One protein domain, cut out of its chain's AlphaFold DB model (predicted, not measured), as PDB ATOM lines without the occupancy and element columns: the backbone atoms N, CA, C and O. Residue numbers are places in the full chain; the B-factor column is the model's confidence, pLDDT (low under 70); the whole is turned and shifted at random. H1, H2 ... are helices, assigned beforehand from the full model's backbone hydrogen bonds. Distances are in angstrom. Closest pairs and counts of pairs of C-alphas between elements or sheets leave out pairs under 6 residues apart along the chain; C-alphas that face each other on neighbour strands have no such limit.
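This is residues 2 to 45 of the 208 residues of an uncharacterized protein of Thermoprotei archaeon (UniProt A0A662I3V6). Two long helices, H1 then H2, meet at their ends and make a wide, open V, with a tight link at its corner and both arms reaching away from each other. The printed part has 44 residues, is all helix with no named strand, and is extended, with a radius of gyration of the C-alphas of 16.2 A. Its C-alphas span 53 by 21 by 8 A.

H1, residues 2 to 19, and H2, residues 21 to 43, only just touch, with 3 pairs of C-alphas within 8 A, and touch only at the corner by their link. H1 touches H2 with residues 17 to 18 alone, and H2 touches H1 with residues 23 to 24 alone; the closest C-alphas of the two helices, those of Met 18 and Val 24, are 6.0 A apart. Their lines stand at 71 degrees, only just about perpendicular. Every O i to N i+4 pair is within hydrogen-bond range in H1, and 17 of 19 in H2.

H1 measures 26.3 A from C-alpha 2 at (-16.222, -26.555, -34.956) to C-alpha 19. H2 measures 30.0 A, ending at C-alpha 43 at (-25.400, 20.560, -39.549). It has a kink of 35 degrees near residue 28.

The C-alphas farthest apart, of Lys 2 and Gly 45, are 52.9 A apart. The printed part has no cut. Residues 43 to 45 have pLDDT under 70.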
ATOM      1  N   LYS A   2     -15.277 -27.405 -35.722       71.69
ATOM      2  CA  LYS A   2     -16.222 -26.555 -34.956       71.69
ATOM      3  C   LYS A   2     -16.576 -25.203 -35.610       71.69
ATOM      4  O   LYS A   2     -17.650 -24.676 -35.347       71.69
ATOM      5  N   LEU A   3     -15.721 -24.667 -36.487       74.56
ATOM      6  CA  LEU A   3     -15.916 -23.334 -37.085       74.56
ATOM      7  C   LEU A   3     -17.111 -23.269 -38.048       74.56
ATOM      8  O   LEU A   3     -17.884 -22.323 -38.001       74.56
ATOM      9  N   TRP A   4     -17.297 -24.300 -38.875       79.50
ATOM     10  CA  TRP A   4     -18.412 -24.388 -39.827       79.50
ATOM     11  C   TRP A   4     -19.774 -24.454 -39.131       79.50
ATOM     12  O   TRP A   4     -20.730 -23.832 -39.587       79.50
ATOM     13  N   ALA A   5     -19.846 -25.152 -37.993       83.44
ATOM     14  CA  ALA A   5     -21.048 -25.200 -37.169       83.44
ATOM     15  C   ALA A   5     -21.378 -23.813 -36.597       83.44
ATOM     16  O   ALA A   5     -22.505 -23.343 -36.742       83.44
ATOM     17  N   ILE A   6     -20.382 -23.112 -36.047       84.25
ATOM     18  CA  ILE A   6     -20.547 -21.741 -35.537       84.25
ATOM     19  C   ILE A   6     -20.996 -20.796 -36.660       84.25
ATOM     20  O   ILE A   6     -21.945 -20.036 -36.482       84.25
ATOM     21  N   LEU A   7     -20.380 -20.896 -37.842       85.31
ATOM     22  CA  LEU A   7     -20.731 -20.077 -39.002       85.31
ATOM     23  C   LEU A   7     -22.165 -20.343 -39.479       85.31
ATOM     24  O   LEU A   7     -22.876 -19.415 -39.852       85.31
ATOM     25  N   SER A   8     -22.610 -21.603 -39.442       85.81
ATOM     26  CA  SER A   8     -23.972 -21.979 -39.834       85.81
ATOM     27  C   SER A   8     -25.033 -21.423 -38.879       85.81
ATOM     28  O   SER A   8     -26.075 -20.948 -39.331       85.81
ATOM     29  N   ILE A   9     -24.738 -21.402 -37.576       86.94
ATOM     30  CA  ILE A   9     -25.617 -20.842 -36.544       86.94
ATOM     31  C   ILE A   9     -25.662 -19.319 -36.666       86.94
ATOM     32  O   ILE A   9     -26.747 -18.743 -36.683       86.94
ATOM     33  N   ALA A  10     -24.506 -18.670 -36.834       88.75
ATOM     34  CA  ALA A  10     -24.425 -17.229 -37.050       88.75
ATOM     35  C   ALA A  10     -25.181 -16.803 -38.318       88.75
ATOM     36  O   ALA A  10     -25.982 -15.873 -38.277       88.75
ATOM     37  N   LYS A  11     -25.005 -17.534 -39.429       91.19
ATOM     38  CA  LYS A  11     -25.734 -17.287 -40.680       91.19
ATOM     39  C   LYS A  11     -27.243 -17.395 -40.480       91.19
ATOM     40  O   LYS A  11     -27.974 -16.545 -40.977       91.19
ATOM     41  N   LYS A  12     -27.705 -18.423 -39.765       90.00
ATOM     42  CA  LYS A  12     -29.128 -18.603 -39.467       90.00
ATOM     43  C   LYS A  12     -29.664 -17.456 -38.605       90.00
ATOM     44  O   LYS A  12     -30.685 -16.883 -38.956       90.00
ATOM     45  N   GLY A  13     -28.931 -17.064 -37.562       86.94
ATOM     46  CA  GLY A  13     -29.305 -15.947 -36.692       86.94
ATOM     47  C   GLY A  13     -29.420 -14.615 -37.434       86.94
ATOM     48  O   GLY A  13     -30.390 -13.893 -37.237       86.94
ATOM     49  N   VAL A  14     -28.487 -14.313 -38.343       88.38
ATOM     50  CA  VAL A  14     -28.566 -13.108 -39.190       88.38
ATOM     51  C   VAL A  14     -29.771 -13.170 -40.130       88.38
ATOM     52  O   VAL A  14     -30.461 -12.169 -40.296       88.38
ATOM     53  N   LEU A  15     -30.049 -14.331 -40.732       88.62
ATOM     54  CA  LEU A  15     -31.182 -14.485 -41.648       88.62
ATOM     55  C   LEU A  15     -32.529 -14.329 -40.932       88.62
ATOM     56  O   LEU A  15     -33.434 -13.701 -41.475       88.62
ATOM     57  N   ASP A  16     -32.651 -14.899 -39.734       88.50
ATOM     58  CA  ASP A  16     -33.856 -14.800 -38.909       88.50
ATOM     59  C   ASP A  16     -34.049 -13.357 -38.409       88.50
ATOM     60  O   ASP A  16     -35.153 -12.828 -38.490       88.50
ATOM     61  N   TRP A  17     -32.966 -12.673 -38.019       89.94
ATOM     62  CA  TRP A  17     -32.989 -11.249 -37.663       89.94
ATOM     63  C   TRP A  17     -33.372 -10.344 -38.847       89.94
ATOM     64  O   TRP A  17     -34.189  -9.449 -38.676       89.94
ATOM     65  N   MET A  18     -32.865 -10.602 -40.061       87.94
ATOM     66  CA  MET A  18     -33.235  -9.842 -41.270       87.94
ATOM     67  C   MET A  18     -34.699 -10.036 -41.692       87.94
ATOM     68  O   MET A  18     -35.249  -9.198 -42.406       87.94
ATOM     69  N   ARG A  19     -35.315 -11.158 -41.306       91.81
ATOM     70  CA  ARG A  19     -36.715 -11.482 -41.616       91.81
ATOM     71  C   ARG A  19     -37.700 -10.901 -40.612       91.81
ATOM     72  O   ARG A  19     -38.889 -10.861 -40.920       91.81
ATOM     73  N   ASP A  20     -37.224 -10.454 -39.454       93.44
ATOM     74  CA  ASP A  20     -38.034  -9.743 -38.476       93.44
ATOM     75  C   ASP A  20     -37.965  -8.225 -38.738       93.44
ATOM     76  O   ASP A  20     -36.955  -7.578 -38.428       93.44
ATOM     77  N   PRO A  21     -39.030  -7.616 -39.295       88.88
ATOM     78  CA  PRO A  21     -39.041  -6.188 -39.588       88.88
ATOM     79  C   PRO A  21     -38.867  -5.325 -38.331       88.88
ATOM     80  O   PRO A  21     -38.300  -4.237 -38.426       88.88
ATOM     81  N   ALA A  22     -39.294  -5.799 -37.154       93.00
ATOM     82  CA  ALA A  22     -39.103  -5.068 -35.907       93.00
ATOM     83  C   ALA A  22     -37.626  -5.075 -35.483       93.00
ATOM     84  O   ALA A  22     -37.084  -4.033 -35.105       93.00
ATOM     85  N   ALA A  23     -36.949  -6.218 -35.598       91.50
ATOM     86  CA  ALA A  23     -35.541  -6.341 -35.230       91.50
ATOM     87  C   ALA A  23     -34.625  -5.497 -36.134       91.50
ATOM     88  O   ALA A  23     -33.743  -4.786 -35.633       91.50
ATOM     89  N   VAL A  24     -34.873  -5.511 -37.451       92.62
ATOM     90  CA  VAL A  24     -34.159  -4.664 -38.426       92.62
ATOM     91  C   VAL A  24     -34.422  -3.182 -38.161       92.62
ATOM     92  O   VAL A  24     -33.484  -2.378 -38.181       92.62
ATOM     93  N   PHE A  25     -35.675  -2.813 -37.871       94.62
ATOM     94  CA  PHE A  25     -36.033  -1.434 -37.560       94.62
ATOM     95  C   PHE A  25     -35.257  -0.905 -36.352       94.62
ATOM     96  O   PHE A  25     -34.563   0.104 -36.464       94.62
ATOM     97  N   TRP A  26     -35.314  -1.606 -35.216       94.62
ATOM     98  CA  TRP A  26     -34.690  -1.137 -33.978       94.62
ATOM     99  C   TRP A  26     -33.162  -1.119 -34.028       94.62
ATOM    100  O   TRP A  26     -32.542  -0.265 -33.399       94.62
ATOM    101  N   THR A  27     -32.543  -2.034 -34.776       92.75
ATOM    102  CA  THR A  27     -31.082  -2.199 -34.764       92.75
ATOM    103  C   THR A  27     -30.376  -1.390 -35.858       92.75
ATOM    104  O   THR A  27     -29.247  -0.958 -35.646       92.75
ATOM    105  N   ILE A  28     -31.008  -1.162 -37.017       93.50
ATOM    106  CA  ILE A  28     -30.390  -0.433 -38.141       93.50
ATOM    107  C   ILE A  28     -31.113   0.876 -38.426       93.50
ATOM    108  O   ILE A  28     -30.493   1.939 -38.418       93.50
ATOM    109  N   ILE A  29     -32.421   0.814 -38.678       94.50
ATOM    110  CA  ILE A  29     -33.173   1.977 -39.166       94.50
ATOM    111  C   ILE A  29     -33.214   3.066 -38.097       94.50
ATOM    112  O   ILE A  29     -32.951   4.227 -38.398       94.50
ATOM    113  N   PHE A  30     -33.488   2.698 -36.846       95.75
ATOM    114  CA  PHE A  30     -33.610   3.650 -35.752       95.75
ATOM    115  C   PHE A  30     -32.289   4.382 -35.441       95.75
ATOM    116  O   PHE A  30     -32.304   5.615 -35.424       95.75
ATOM    117  N   PRO A  31     -31.126   3.711 -35.293       95.75
ATOM    118  CA  PRO A  31     -29.852   4.411 -35.124       95.75
ATOM    119  C   PRO A  31     -29.487   5.317 -36.303       95.75
ATOM    120  O   PRO A  31     -29.022   6.435 -36.090       95.75
ATOM    121  N   VAL A  32     -29.729   4.878 -37.543       96.19
ATOM    122  CA  VAL A  32     -29.459   5.696 -38.739       96.19
ATOM    123  C   VAL A  32     -30.380   6.916 -38.789       96.19
ATOM    124  O   VAL A  32     -29.918   8.021 -39.062       96.19
ATOM    125  N   PHE A  33     -31.663   6.745 -38.467       95.56
ATOM    126  CA  PHE A  33     -32.620   7.843 -38.351       95.56
ATOM    127  C   PHE A  33     -32.208   8.840 -37.263       95.56
ATOM    128  O   PHE A  33     -32.249  10.047 -37.489       95.56
ATOM    129  N   TRP A  34     -31.745   8.355 -36.108       94.62
ATOM    130  CA  TRP A  34     -31.254   9.219 -35.037       94.62
ATOM    131  C   TRP A  34     -30.007   9.997 -35.458       94.62
ATOM    132  O   TRP A  34     -29.948  11.206 -35.260       94.62
ATOM    133  N   LEU A  35     -29.043   9.346 -36.115       92.88
ATOM    134  CA  LEU A  35     -27.873  10.020 -36.684       92.88
ATOM    135  C   LEU A  35     -28.267  11.076 -37.720       92.88
ATOM    136  O   LEU A  35     -27.677  12.154 -37.731       92.88
ATOM    137  N   ALA A  36     -29.271  10.798 -38.553       91.88
ATOM    138  CA  ALA A  36     -29.793  11.751 -39.526       91.88
ATOM    139  C   ALA A  36     -30.504  12.941 -38.859       91.88
ATOM    140  O   ALA A  36     -30.356  14.070 -39.311       91.88
ATOM    141  N   LEU A  37     -31.238  12.722 -37.765       90.81
ATOM    142  CA  LEU A  37     -31.833  13.807 -36.982       90.81
ATOM    143  C   LEU A  37     -30.769  14.659 -36.294       90.81
ATOM    144  O   LEU A  37     -30.829  15.882 -36.365       90.81
ATOM    145  N   MET A  38     -29.783  14.031 -35.649       88.44
ATOM    146  CA  MET A  38     -28.680  14.755 -35.019       88.44
ATOM    147  C   MET A  38     -27.888  15.539 -36.072       88.44
ATOM    148  O   MET A  38     -27.596  16.713 -35.872       88.44
ATOM    149  N   SER A  39     -27.590  14.942 -37.229       85.94
ATOM    150  CA  SER A  39     -26.913  15.664 -38.305       85.94
ATOM    151  C   SER A  39     -27.784  16.785 -38.864       85.94
ATOM    152  O   SER A  39     -27.272  17.870 -39.073       85.94
ATOM    153  N   ALA A  40     -29.093  16.608 -39.032       83.12
ATOM    154  CA  ALA A  40     -29.971  17.679 -39.500       83.12
ATOM    155  C   ALA A  40     -30.055  18.845 -38.498       83.12
ATOM    156  O   ALA A  40     -29.962  20.007 -38.896       83.12
ATOM    157  N   LEU A  41     -30.182  18.545 -37.201       80.19
ATOM    158  CA  LEU A  41     -30.267  19.549 -36.138       80.19
ATOM    159  C   LEU A  41     -28.947  20.308 -35.944       80.19
ATOM    160  O   LEU A  41     -28.972  21.518 -35.731       80.19
ATOM    161  N   TRP A  42     -27.799  19.631 -36.046       74.19
ATOM    162  CA  TRP A  42     -26.487  20.255 -35.835       74.19
ATOM    163  C   TRP A  42     -25.815  20.769 -37.118       74.19
ATOM    164  O   TRP A  42     -25.141  21.793 -37.063       74.19
ATOM    165  N   ALA A  43     -25.997  20.129 -38.276       66.19
ATOM    166  CA  ALA A  43     -25.400  20.560 -39.549       66.19
ATOM    167  C   ALA A  43     -26.186  21.693 -40.225       66.19
ATOM    168  O   ALA A  43     -25.605  22.472 -40.978       66.19
ATOM    169  N   GLY A  44     -27.489  21.823 -39.941       53.00
ATOM    170  CA  GLY A  44     -28.309  22.962 -40.374       53.00
ATOM    171  C   GLY A  44     -28.088  24.232 -39.544       53.00
ATOM    172  O   GLY A  44     -28.495  25.320 -39.955       53.00
ATOM    173  N   GLY A  45     -27.404  24.113 -38.404       50.97
ATOM    174  CA  GLY A  45     -26.974  25.221 -37.562       50.97
ATOM    175  C   GLY A  45     -25.784  25.960 -38.160       50.97
ATOM    176  O   GLY A  45     -24.777  26.151 -37.483       50.97
TER     177      GLY A  45